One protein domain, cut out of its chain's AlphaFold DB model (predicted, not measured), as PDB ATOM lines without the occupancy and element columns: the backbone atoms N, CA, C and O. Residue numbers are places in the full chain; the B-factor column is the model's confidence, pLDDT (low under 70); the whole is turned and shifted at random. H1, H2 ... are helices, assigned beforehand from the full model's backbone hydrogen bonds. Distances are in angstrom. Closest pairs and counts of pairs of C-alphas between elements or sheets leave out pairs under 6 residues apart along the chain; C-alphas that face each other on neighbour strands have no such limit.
ATOM      1  N   GLU A  81     148.916 153.910 211.554       49.31
ATOM      2  CA  GLU A  81     150.110 154.680 211.199       49.31
ATOM      3  C   GLU A  81     150.876 155.132 212.453       49.31
ATOM      4  O   GLU A  81     152.089 154.966 212.513       49.31
ATOM      5  N   ILE A  82     150.187 155.574 213.513       51.97
ATOM      6  CA  ILE A  82     150.803 155.944 214.801       51.97
ATOM      7  C   ILE A  82     151.412 154.728 215.531       51.97
ATOM      8  O   ILE A  82     152.398 154.878 216.262       51.97
ATOM      9  N   GLU A  83     150.866 153.521 215.361       52.81
ATOM     10  CA  GLU A  83     151.427 152.311 215.975       52.81
ATOM     11  C   GLU A  83     152.671 151.789 215.237       52.81
ATOM     12  O   GLU A  83     153.599 151.337 215.902       52.81
ATOM     13  N   ASN A  84     152.767 151.941 213.907       55.28
ATOM     14  CA  ASN A  84     154.005 151.673 213.149       55.28
ATOM     15  C   ASN A  84     155.019 152.837 213.230       55.28
ATOM     16  O   ASN A  84     156.232 152.629 213.186       55.28
ATOM     17  N   ALA A  85     154.549 154.061 213.462       56.66
ATOM     18  CA  ALA A  85     155.381 155.242 213.680       56.66
ATOM     19  C   ALA A  85     156.249 155.146 214.935       56.66
ATOM     20  O   ALA A  85     157.411 155.557 214.937       56.66
ATOM     21  N   LYS A  86     155.693 154.619 216.032       65.38
ATOM     22  CA  LYS A  86     156.402 154.455 217.310       65.38
ATOM     23  C   LYS A  86     157.667 153.590 217.180       65.38
ATOM     24  O   LYS A  86     158.725 154.071 217.598       65.38
ATOM     25  N   PRO A  87     157.631 152.380 216.583       73.94
ATOM     26  CA  PRO A  87     158.830 151.574 216.401       73.94
ATOM     27  C   PRO A  87     159.794 152.178 215.377       73.94
ATOM     28  O   PRO A  87     161.001 152.060 215.572       73.94
ATOM     29  N   VAL A  88     159.323 152.858 214.325       76.50
ATOM     30  CA  VAL A  88     160.217 153.521 213.355       76.50
ATOM     31  C   VAL A  88     161.005 154.649 214.019       76.50
ATOM     32  O   VAL A  88     162.234 154.673 213.936       76.50
ATOM     33  N   LYS A  89     160.326 155.527 214.766       83.69
ATOM     34  CA  LYS A  89     160.969 156.607 215.526       83.69
ATOM     35  C   LYS A  89     161.947 156.052 216.556       83.69
ATOM     36  O   LYS A  89     163.064 156.546 216.654       83.69
ATOM     37  N   GLN A  90     161.578 155.009 217.300       84.81
ATOM     38  CA  GLN A  90     162.484 154.381 218.269       84.81
ATOM     39  C   GLN A  90     163.723 153.770 217.609       84.81
ATOM     40  O   GLN A  90     164.834 154.028 218.068       84.81
ATOM     41  N   LYS A  91     163.562 153.026 216.509       85.44
ATOM     42  CA  LYS A  91     164.697 152.448 215.780       85.44
ATOM     43  C   LYS A  91     165.616 153.529 215.204       85.44
ATOM     44  O   LYS A  91     166.833 153.388 215.285       85.44
ATOM     45  N   ALA A  92     165.057 154.626 214.684       85.75
ATOM     46  CA  ALA A  92     165.838 155.762 214.195       85.75
ATOM     47  C   ALA A  92     166.666 156.401 215.320       85.75
ATOM     48  O   ALA A  92     167.848 156.693 215.138       85.75
ATOM     49  N   LYS A  93     166.064 156.559 216.507       85.81
ATOM     50  CA  LYS A  93     166.757 157.067 217.696       85.81
ATOM     51  C   LYS A  93     167.892 156.147 218.128       85.81
ATOM     52  O   LYS A  93     169.003 156.620 218.341       85.81
ATOM     53  N   GLU A  94     167.644 154.840 218.187       88.06
ATOM     54  CA  GLU A  94     168.663 153.849 218.536       88.06
ATOM     55  C   GLU A  94     169.834 153.864 217.541       88.06
ATOM     56  O   GLU A  94     170.998 153.829 217.948       88.06
ATOM     57  N   LYS A  95     169.554 153.999 216.236       87.19
ATOM     58  CA  LYS A  95     170.598 154.138 215.211       87.19
ATOM     59  C   LYS A  95     171.420 155.408 215.392       87.19
ATOM     60  O   LYS A  95     172.646 155.328 215.418       87.19
ATOM     61  N   LEU A  96     170.773 156.554 215.577       86.44
ATOM     62  CA  LEU A  96     171.462 157.823 215.811       86.44
ATOM     63  C   LEU A  96     172.301 157.802 217.100       86.44
ATOM     64  O   LEU A  96     173.432 158.292 217.113       86.44
ATOM     65  N   GLU A  97     171.818 157.176 218.175       85.38
ATOM     66  CA  GLU A  97     172.587 156.999 219.413       85.38
ATOM     67  C   GLU A  97     173.768 156.031 219.253       85.38
ATOM     68  O   GLU A  97     174.851 156.259 219.805       85.38
ATOM     69  N   ALA A  98     173.602 154.960 218.476       86.81
ATOM     70  CA  ALA A  98     174.702 154.070 218.129       86.81
ATOM     71  C   ALA A  98     175.768 154.809 217.304       86.81
ATOM     72  O   ALA A  98     176.969 154.607 217.500       86.81
ATOM     73  N   GLU A  99     175.350 155.705 216.414       84.44
ATOM     74  CA  GLU A  99     176.246 156.530 215.609       84.44
ATOM     75  C   GLU A  99     176.946 157.631 216.409       84.44
ATOM     76  O   GLU A  99     178.134 157.869 216.179       84.44
ATOM     77  N   LYS A 100     176.298 158.203 217.435       83.06
ATOM     78  CA  LYS A 100     176.939 159.110 218.408       83.06
ATOM     79  C   LYS A 100     178.203 158.489 219.013       83.06
ATOM     80  O   LYS A 100     179.193 159.186 219.223       83.06
ATOM     81  N   LYS A 101     178.209 157.173 219.253       81.81
ATOM     82  CA  LYS A 101     179.386 156.449 219.771       81.81
ATOM     83  C   LYS A 101     180.477 156.231 218.716       81.81
ATOM     84  O   LYS A 101     181.645 156.128 219.080       81.81
ATOM     85  N   LYS A 102     180.109 156.167 217.431       80.75
ATOM     86  CA  LYS A 102     181.038 155.999 216.296       80.75
ATOM     87  C   LYS A 102     181.702 157.312 215.879       80.75
ATOM     88  O   LYS A 102     182.743 157.290 215.228       80.75
ATOM     89  N   ALA A 103     181.113 158.445 216.244       82.00
ATOM     90  CA  ALA A 103     181.624 159.755 215.891       82.00
ATOM     91  C   ALA A 103     182.998 160.036 216.520       82.00
ATOM     92  O   ALA A 103     183.178 159.969 217.737       82.00
ATOM     93  N   THR A 104     183.960 160.450 215.690       83.31
ATOM     94  CA  THR A 104     185.263 160.943 216.163       83.31
ATOM     95  C   THR A 104     185.111 162.247 216.949       83.31
ATOM     96  O   THR A 104     185.770 162.448 217.964       83.31
ATOM     97  N   GLN A 105     184.205 163.123 216.501       84.19
ATOM     98  CA  GLN A 105     183.916 164.408 217.133       84.19
ATOM     99  C   GLN A 105     182.671 164.303 218.008       84.19
ATOM    100  O   GLN A 105     181.590 164.707 217.591       84.19
ATOM    101  N   LYS A 106     182.825 163.758 219.222       87.81
ATOM    102  CA  LYS A 106     181.700 163.515 220.141       87.81
ATOM    103  C   LYS A 106     180.884 164.777 220.401       87.81
ATOM    104  O   LYS A 106     179.710 164.784 220.092       87.81
ATOM    105  N   ASN A 107     181.497 165.876 220.838       88.81
ATOM    106  CA  ASN A 107     180.748 167.098 221.168       88.81
ATOM    107  C   ASN A 107     179.942 167.656 219.982       88.81
ATOM    108  O   ASN A 107     178.796 168.056 220.146       88.81
ATOM    109  N   PHE A 108     180.528 167.652 218.782       88.19
ATOM    110  CA  PHE A 108     179.847 168.134 217.580       88.19
ATOM    111  C   PHE A 108     178.728 167.185 217.145       88.19
ATOM    112  O   PHE A 108     177.611 167.615 216.867       88.19
ATOM    113  N   ALA A 109     179.018 165.884 217.138       89.75
ATOM    114  CA  ALA A 109     178.038 164.863 216.813       89.75
ATOM    115  C   ALA A 109     176.869 164.865 217.777       89.75
ATOM    116  O   ALA A 109     175.727 164.771 217.358       89.75
ATOM    117  N   GLU A 110     177.145 165.035 219.062       90.00
ATOM    118  CA  GLU A 110     176.133 165.100 220.099       90.00
ATOM    119  C   GLU A 110     175.141 166.229 219.877       90.00
ATOM    120  O   GLU A 110     173.945 165.979 219.982       90.00
ATOM    121  N   SER A 111     175.607 167.424 219.515       91.62
ATOM    122  CA  SER A 111     174.724 168.559 219.253       91.62
ATOM    123  C   SER A 111     173.803 168.312 218.059       91.62
ATOM    124  O   SER A 111     172.589 168.478 218.178       91.62
ATOM    125  N   ILE A 112     174.350 167.858 216.924       90.56
ATOM    126  CA  ILE A 112     173.543 167.613 215.718       90.56
ATOM    127  C   ILE A 112     172.622 166.410 215.905       90.56
ATOM    128  O   ILE A 112     171.446 166.482 215.569       90.56
ATOM    129  N   ILE A 113     173.127 165.310 216.462       90.44
ATOM    130  CA  ILE A 113     172.323 164.111 216.696       90.44
ATOM    131  C   ILE A 113     171.201 164.422 217.685       90.44
ATOM    132  O   ILE A 113     170.064 164.047 217.430       90.44
ATOM    133  N   ALA A 114     171.464 165.157 218.769       91.56
ATOM    134  CA  ALA A 114     170.415 165.570 219.702       91.56
ATOM    135  C   ALA A 114     169.341 166.439 219.032       91.56
ATOM    136  O   ALA A 114     168.162 166.319 219.366       91.56
ATOM    137  N   TYR A 115     169.732 167.296 218.090       91.44
ATOM    138  CA  TYR A 115     168.793 168.076 217.291       91.44
ATOM    139  C   TYR A 115     167.959 167.187 216.354       91.44
ATOM    140  O   TYR A 115     166.731 167.246 216.393       91.44
ATOM    141  N   LEU A 116     168.603 166.289 215.602       89.06
ATOM    142  CA  LEU A 116     167.930 165.332 214.720       89.06
ATOM    143  C   LEU A 116     166.980 164.411 215.489       89.06
ATOM    144  O   LEU A 116     165.889 164.139 215.011       89.06
ATOM    145  N   LEU A 117     167.339 163.971 216.698       88.88
ATOM    146  CA  LEU A 117     166.469 163.153 217.549       88.88
ATOM    147  C   LEU A 117     165.161 163.877 217.892       88.88
ATOM    148  O   LEU A 117     164.104 163.250 217.834       88.88
ATOM    149  N   LYS A 118     165.221 165.179 218.207       91.00
ATOM    150  CA  LYS A 118     164.023 166.008 218.431       91.00
ATOM    151  C   LYS A 118     163.212 166.147 217.150       91.00
ATOM    152  O   LYS A 118     162.001 165.960 217.167       91.00
ATOM    153  N   ARG A 119     163.878 166.395 216.023       88.06
ATOM    154  CA  ARG A 119     163.197 166.531 214.736       88.06
ATOM    155  C   ARG A 119     162.558 165.221 214.267       88.06
ATOM    156  O   ARG A 119     161.461 165.253 213.739       88.06
ATOM    157  N   CYS A 120     163.155 164.064 214.553       87.19
ATOM    158  CA  CYS A 120     162.568 162.742 214.300       87.19
ATOM    159  C   CYS A 120     161.306 162.466 215.142       87.19
ATOM    160  O   CYS A 120     160.516 161.581 214.807       87.19
ATOM    161  N   GLU A 121     161.110 163.166 216.265       85.50
ATOM    162  CA  GLU A 121     159.860 163.085 217.030       85.50
ATOM    163  C   GLU A 121     158.728 163.835 216.323       85.50
ATOM    164  O   GLU A 121     157.610 163.313 216.264       85.50
ATOM    165  N   GLU A 122     159.044 165.000 215.757       85.44
ATOM    166  CA  GLU A 122     158.125 165.877 215.024       85.44
ATOM    167  C   GLU A 122     157.814 165.327 213.623       85.44
ATOM    168  O   GLU A 122     156.649 165.164 213.265       85.44
ATOM    169  N   ASP A 123     158.848 164.948 212.874       82.81
ATOM    170  CA  ASP A 123     158.779 164.479 211.495       82.81
ATOM    171  C   ASP A 123     159.084 162.982 211.410       82.81
ATOM    172  O   ASP A 123     160.228 162.525 211.465       82.81
ATOM    173  N   GLN A 124     158.029 162.187 211.230       80.75
ATOM    174  CA  GLN A 124     158.153 160.740 211.047       80.75
ATOM    175  C   GLN A 124     158.913 160.369 209.768       80.75
ATOM    176  O   GLN A 124     159.696 159.423 209.792       80.75
ATOM    177  N   GLY A 125     158.742 161.141 208.688       82.38
ATOM    178  CA  GLY A 125     159.484 160.930 207.441       82.38
ATOM    179  C   GLY A 125     160.996 161.052 207.639       82.38
ATOM    180  O   GLY A 125     161.754 160.248 207.103       82.38
ATOM    181  N   LEU A 126     161.440 161.961 208.518       85.38
ATOM    182  CA  LEU A 126     162.854 162.080 208.871       85.38
ATOM    183  C   LEU A 126     163.363 160.826 209.596       85.38
ATOM    184  O   LEU A 126     164.477 160.377 209.341       85.38
ATOM    185  N   ALA A 127     162.550 160.232 210.473       86.00
ATOM    186  CA  ALA A 127     162.909 158.986 211.149       86.00
ATOM    187  C   ALA A 127     163.038 157.810 210.163       86.00
ATOM    188  O   ALA A 127     163.964 157.007 210.286       86.00
ATOM    189  N   GLU A 128     162.155 157.724 209.165       84.75
ATOM    190  CA  GLU A 128     162.259 156.740 208.078       84.75
ATOM    191  C   GLU A 128     163.517 156.956 207.234       84.75
ATOM    192  O   GLU A 128     164.223 155.999 206.909       84.75
ATOM    193  N   ASP A 129     163.850 158.210 206.938       85.12
ATOM    194  CA  ASP A 129     165.057 158.568 206.207       85.12
ATOM    195  C   ASP A 129     166.328 158.218 206.982       85.12
ATOM    196  O   ASP A 129     167.230 157.584 206.440       85.12
ATOM    197  N   VAL A 130     166.394 158.555 208.268       83.69
ATOM    198  CA  VAL A 130     167.514 158.206 209.157       83.69
ATOM    199  C   VAL A 130     167.702 156.689 209.276       83.69
ATOM    200  O   VAL A 130     168.822 156.213 209.450       83.69
ATOM    201  N   MET A 131     166.628 155.904 209.157       82.75
ATOM    202  CA  MET A 131     166.702 154.443 209.197       82.75
ATOM    203  C   MET A 131     167.368 153.818 207.965       82.75
ATOM    204  O   MET A 131     167.776 152.649 208.030       82.75
ATOM    205  N   GLN A 132     167.520 154.571 206.873       80.69
ATOM    206  CA  GLN A 132     168.154 154.092 205.649       80.69
ATOM    207  C   GLN A 132     169.620 153.723 205.907       80.69
ATOM    208  O   GLN A 132     170.416 154.520 206.391       80.69
ATOM    209  N   GLU A 133     170.010 152.509 205.511       66.69
ATOM    210  CA  GLU A 133     171.361 151.964 205.734       66.69
ATOM    211  C   GLU A 133     172.475 152.769 205.041       66.69
ATOM    212  O   GLU A 133     173.649 152.651 205.390       66.69
ATOM    213  N   GLY A 134     172.107 153.619 204.080       69.00
ATOM    214  CA  GLY A 134     173.013 154.538 203.407       69.00
ATOM    215  C   GLY A 134     173.274 155.843 204.162       69.00
ATOM    216  O   GLY A 134     174.310 156.453 203.898       69.00
ATOM    217  N   LYS A 135     172.399 156.269 205.082       78.50
ATOM    218  CA  LYS A 135     172.476 157.576 205.751       78.50
ATOM    219  C   LYS A 135     173.121 157.435 207.124       78.50
ATOM    220  O   LYS A 135     172.456 157.254 208.133       78.50
ATOM    221  N   THR A 136     174.447 157.529 207.143       85.69
ATOM    222  CA  THR A 136     175.229 157.483 208.387       85.69
ATOM    223  C   THR A 136     175.668 158.879 208.810       85.69
ATOM    224  O   THR A 136     175.952 159.739 207.972       85.69
ATOM    225  N   TRP A 137     175.848 159.072 210.113       86.50
ATOM    226  CA  TRP A 137     176.422 160.269 210.718       86.50
ATOM    227  C   TRP A 137     177.721 160.694 210.033       86.50
ATOM    228  O   TRP A 137     177.943 161.875 209.794       86.50
ATOM    229  N   ASN A 138     178.578 159.739 209.666       88.50
ATOM    230  CA  ASN A 138     179.861 160.044 209.043       88.50
ATOM    231  C   ASN A 138     179.697 160.668 207.648       88.50
ATOM    232  O   ASN A 138     180.468 161.552 207.276       88.50
ATOM    233  N   LYS A 139     178.687 160.237 206.882       88.81
ATOM    234  CA  LYS A 139     178.342 160.875 205.608       88.81
ATOM    235  C   LYS A 139     177.733 162.258 205.819       88.81
ATOM    236  O   LYS A 139     178.170 163.191 205.154       88.81
ATOM    237  N   CYS A 140     176.814 162.402 206.774       89.25
ATOM    238  CA  CYS A 140     176.241 163.700 207.144       89.25
ATOM    239  C   CYS A 140     177.340 164.696 207.564       89.25
ATOM    240  O   CYS A 140     177.429 165.804 207.039       89.25
ATOM    241  N   PHE A 141     178.266 164.267 208.423       90.31
ATOM    242  CA  PHE A 141     179.421 165.053 208.845       90.31
ATOM    243  C   PHE A 141     180.306 165.467 207.664       90.31
ATOM    244  O   PHE A 141     180.659 166.639 207.540       90.31
ATOM    245  N   ASN A 142     180.643 164.532 206.771       91.25
ATOM    246  CA  ASN A 142     181.421 164.854 205.575       91.25
ATOM    247  C   ASN A 142     180.683 165.851 204.674       91.25
ATOM    248  O   ASN A 142     181.308 166.796 204.201       91.25
ATOM    249  N   TYR A 143     179.368 165.697 204.493       92.00
ATOM    250  CA  TYR A 143     178.551 166.649 203.745       92.00
ATOM    251  C   TYR A 143     178.624 168.051 204.355       92.00
ATOM    252  O   TYR A 143     178.908 169.009 203.643       92.00
ATOM    253  N   ILE A 144     178.472 168.178 205.675       91.44
ATOM    254  CA  ILE A 144     178.588 169.456 206.392       91.44
ATOM    255  C   ILE A 144     179.975 170.081 206.190       91.44
ATOM    256  O   ILE A 144     180.086 171.268 205.887       91.44
ATOM    257  N   VAL A 145     181.048 169.293 206.310       89.62
ATOM    258  CA  VAL A 145     182.425 169.772 206.098       89.62
ATOM    259  C   VAL A 145     182.655 170.192 204.643       89.62
ATOM    260  O   VAL A 145     183.328 171.192 204.385       89.62
ATOM    261  N   GLU A 146     182.091 169.467 203.678       90.50
ATOM    262  CA  GLU A 146     182.135 169.842 202.266       90.50
ATOM    263  C   GLU A 146     181.363 171.129 201.990       90.50
ATOM    264  O   GLU A 146     181.863 171.982 201.260       90.50
ATOM    265  N   GLN A 147     180.174 171.296 202.573       90.50
ATOM    266  CA  GLN A 147     179.403 172.533 202.468       90.50
ATOM    267  C   GLN A 147     180.182 173.706 203.069       90.50
ATOM    268  O   GLN A 147     180.344 174.729 202.406       90.50
ATOM    269  N   ALA A 148     180.782 173.528 204.247       90.69
ATOM    270  CA  ALA A 148     181.649 174.531 204.860       90.69
ATOM    271  C   ALA A 148     182.830 174.905 203.948       90.69
ATOM    272  O   ALA A 148     183.118 176.087 203.767       90.69
ATOM    273  N   ARG A 149     183.480 173.914 203.319       90.44
ATOM    274  CA  ARG A 149     184.578 174.137 202.363       90.44
ATOM    275  C   ARG A 149     184.141 174.849 201.087       90.44
ATOM    276  O   ARG A 149     184.919 175.635 200.548       90.44
ATOM    277  N   LYS A 150     182.942 174.545 200.582       90.44
ATOM    278  CA  LYS A 150     182.359 175.209 199.408       90.44
ATOM    279  C   LYS A 150     182.098 176.677 199.718       90.44
ATOM    280  O   LYS A 150     182.520 177.526 198.947       90.44
ATOM    281  N   GLN A 151     181.492 176.962 200.869       85.62
ATOM    282  CA  GLN A 151     181.217 178.325 201.329       85.62
ATOM    283  C   GLN A 151     182.498 179.135 201.564       85.62
ATOM    284  O   GLN A 151     182.548 180.334 201.314       85.62
ATOM    285  N   SER A 152     183.563 178.484 202.026       88.25
ATOM    286  CA  SER A 152     184.829 179.148 202.324       88.25
ATOM    287  C   SER A 152     185.811 179.212 201.149       88.25
ATOM    288  O   SER A 152     186.941 179.678 201.329       88.25
ATOM    289  N   ASN A 153     185.433 178.716 199.963       85.06
ATOM    290  CA  ASN A 153     186.309 178.548 198.797       85.06
ATOM    291  C   ASN A 153     187.646 177.860 199.146       85.06
ATOM    292  O   ASN A 153     188.718 178.273 198.700       85.06
ATOM    293  N   GLY A 154     187.601 176.831 199.997       78.50
ATOM    294  CA  GLY A 154     188.784 176.097 200.453       78.50
ATOM    295  C   GLY A 154     189.598 176.778 201.562       78.50
ATOM    296  O   GLY A 154     190.603 176.214 201.996       78.50
ATOM    297  N   ARG A 155     189.182 177.948 202.066       81.62
ATOM    298  CA  ARG A 155     189.749 178.557 203.286       81.62
ATOM    299  C   ARG A 155     189.092 177.955 204.534       81.62
ATOM    300  O   ARG A 155     188.074 177.281 204.442       81.62
ATOM    301  N   SER A 156     189.660 178.154 205.718       80.94
ATOM    302  CA  SER A 156     188.964 177.766 206.954       80.94
ATOM    303  C   SER A 156     187.977 178.867 207.338       80.94
ATOM    304  O   SER A 156     188.377 180.029 207.412       80.94
ATOM    305  N   THR A 157     186.711 178.516 207.565       84.19
ATOM    306  CA  THR A 157     185.692 179.426 208.100       84.19
ATOM    307  C   THR A 157     185.023 178.787 209.308       84.19
ATOM    308  O   THR A 157     184.865 177.566 209.351       84.19
ATOM    309  N   ALA A 158     184.630 179.602 210.283       87.62
ATOM    310  CA  ALA A 158     183.710 179.161 211.321       87.62
ATOM    311  C   ALA A 158     182.300 179.109 210.718       87.62
ATOM    312  O   ALA A 158     181.893 180.048 210.033       87.62
ATOM    313  N   VAL A 159     181.586 178.007 210.940       89.25
ATOM    314  CA  VAL A 159     180.182 177.851 210.545       89.25
ATOM    315  C   VAL A 159     179.351 177.833 211.817       89.25
ATOM    316  O   VAL A 159     179.727 177.174 212.785       89.25
ATOM    317  N   GLU A 160     178.252 178.580 211.823       89.94
ATOM    318  CA  GLU A 160     177.325 178.602 212.951       89.94
ATOM    319  C   GLU A 160     176.538 177.294 213.062       89.94
ATOM    320  O   GLU A 160     176.138 176.707 212.054       89.94
ATOM    321  N   ASP A 161     176.231 176.893 214.296       89.94
ATOM    322  CA  ASP A 161     175.485 175.667 214.591       89.94
ATOM    323  C   ASP A 161     174.124 175.611 213.875       89.94
ATOM    324  O   ASP A 161     173.726 174.548 213.411       89.94
ATOM    325  N   ARG A 162     173.424 176.746 213.713       90.88
ATOM    326  CA  ARG A 162     172.143 176.797 212.977       90.88
ATOM    327  C   ARG A 162     172.289 176.342 211.529       90.88
ATOM    328  O   ARG A 162     171.539 175.482 211.085       90.88
ATOM    329  N   VAL A 163     173.279 176.888 210.828       92.12
ATOM    330  CA  VAL A 163     173.551 176.559 209.422       92.12
ATOM    331  C   VAL A 163     173.936 175.086 209.289       92.12
ATOM    332  O   VAL A 163     173.520 174.394 208.365       92.12
ATOM    333  N   VAL A 164     174.706 174.585 210.254       92.44
ATOM    334  CA  VAL A 164     175.078 173.175 210.334       92.44
ATOM    335  C   VAL A 164     173.849 172.272 210.505       92.44
ATOM    336  O   VAL A 164     173.774 171.230 209.852       92.44
ATOM    337  N   TYR A 165     172.887 172.654 211.350       92.50
ATOM    338  CA  TYR A 165     171.642 171.903 211.530       92.50
ATOM    339  C   TYR A 165     170.795 171.884 210.256       92.50
ATOM    340  O   TYR A 165     170.328 170.817 209.868       92.50
ATOM    341  N   GLU A 166     170.676 173.014 209.559       91.38
ATOM    342  CA  GLU A 166     169.974 173.089 208.271       91.38
ATOM    343  C   GLU A 166     170.602 172.158 207.228       91.38
ATOM    344  O   GLU A 166     169.897 171.431 206.532       91.38
ATOM    345  N   TRP A 167     171.934 172.118 207.137       93.06
ATOM    346  CA  TRP A 167     172.623 171.195 206.231       93.06
ATOM    347  C   TRP A 167     172.445 169.732 206.628       93.06
ATOM    348  O   TRP A 167     172.374 168.873 205.750       93.06
ATOM    349  N   ALA A 168     172.386 169.439 207.927       91.25
ATOM    350  CA  ALA A 168     172.118 168.093 208.410       91.25
ATOM    351  C   ALA A 168     170.704 167.649 208.015       91.25
ATOM    352  O   ALA A 168     170.547 166.573 207.446       91.25
ATOM    353  N   GLU A 169     169.688 168.481 208.246       87.31
ATOM    354  CA  GLU A 169     168.321 168.189 207.808       87.31
ATOM    355  C   GLU A 169     168.244 168.034 206.291       87.31
ATOM    356  O   GLU A 169     167.683 167.054 205.810       87.31
ATOM    357  N   ASP A 170     168.854 168.943 205.534       89.38
ATOM    358  CA  ASP A 170     168.910 168.887 204.075       89.38
ATOM    359  C   ASP A 170     169.576 167.597 203.574       89.38
ATOM    360  O   ASP A 170     169.124 167.021 202.590       89.38
ATOM    361  N   TYR A 171     170.594 167.082 204.270       88.88
ATOM    362  CA  TYR A 171     171.199 165.789 203.943       88.88
ATOM    363  C   TYR A 171     170.210 164.624 204.103       88.88
ATOM    364  O   TYR A 171     170.148 163.752 203.236       88.88
ATOM    365  N   TYR A 172     169.417 164.605 205.177       83.06
ATOM    366  CA  TYR A 172     168.434 163.542 205.389       83.06
ATOM    367  C   TYR A 172     167.170 163.715 204.534       83.06
ATOM    368  O   TYR A 172     166.590 162.703 204.158       83.06
ATOM    369  N   HIS A 173     166.790 164.935 204.142       83.19
ATOM    370  CA  HIS A 173     165.658 165.187 203.237       83.19
ATOM    371  C   HIS A 173     166.013 165.008 201.757       83.19
ATOM    372  O   HIS A 173     165.163 164.629 200.945       83.19
ATOM    373  N   LYS A 174     167.268 165.261 201.367       77.81
ATOM    374  CA  LYS A 174     167.754 164.929 200.028       77.81
ATOM    375  C   LYS A 174     167.791 163.417 199.914       77.81
ATOM    376  O   LYS A 174     168.681 162.760 200.439       77.81
TER     377      LYS A 174
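What this domain is: This is residues 81 to 174 of the 254 residues of an uncharacterized protein of Ruminococcus sp. AM40-10AC (UniProt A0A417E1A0). Look for a long helical hairpin, H1 and H2 side by side, with the short H3 folding back at its open end. H4 and H5 cross each other steeply; H5 packs on H2 and reaches H3 with its last residues, while H4 begins near the hairpin's turn and runs away from it. The printed part has 94 residues with five named helices, H1 to H5 in chain order, and no named strand: all helix. It is compact, with a radius of gyration of the C-alphas of 13.6 A, and a rod of 48 by 24 by 21 A.

How they stand to each other: Start with H1, residues 81 to 102; H2, residues 106 to 122, touches it at Lys 100 and Ala 109, C-alphas 6.1 A apart, a hairpin at a shallow tilt of 3 degrees, opposite ways. H3, residues 124 to 130, touches H1 at C-alphas 92 and 127, 5.3 A apart, and touches H2 only at the corner, C-alphas 120 and 127 being 4.9 A apart. H4, residues 137 to 151, only just touches H1, with 3 pairs of C-alphas within 8 A, the closest those of Glu 99 and Trp 137 at 6.2 A. H5, residues 161 to 173, touches H4 at C-alphas 140 and 168, 6.2 A apart, at a steep tilt of 60 degrees. With residues 164 to 169 alone H5 touches H2, closest at C-alphas 112 and 165, 6.3 A apart; H1 and H5 are apart. Packing is only just mostly crossed: 2 of 6 touching pairs given a tilt are shallow. Every O i to N i+4 pair is within hydrogen-bond range in H2, H3, H4 and H5; in H1, 15 of 18 are.

Where its parts are: Find C-alpha 81 at (150.110, 154.680, 211.199); from there H1 runs 31.4 A. H2 spans 24.2 A, H3 9.9 A, H4 20.9 A and H5 18.3 A, ending at C-alpha 173, (165.658, 165.187, 203.237).

The domain as a whole: The C-alphas farthest apart, Glu 83 and Arg 155, are 48.2 A apart. The printed part has no cut and no long link. Residues 81 to 86 and 133 to 134 have pLDDT under 70.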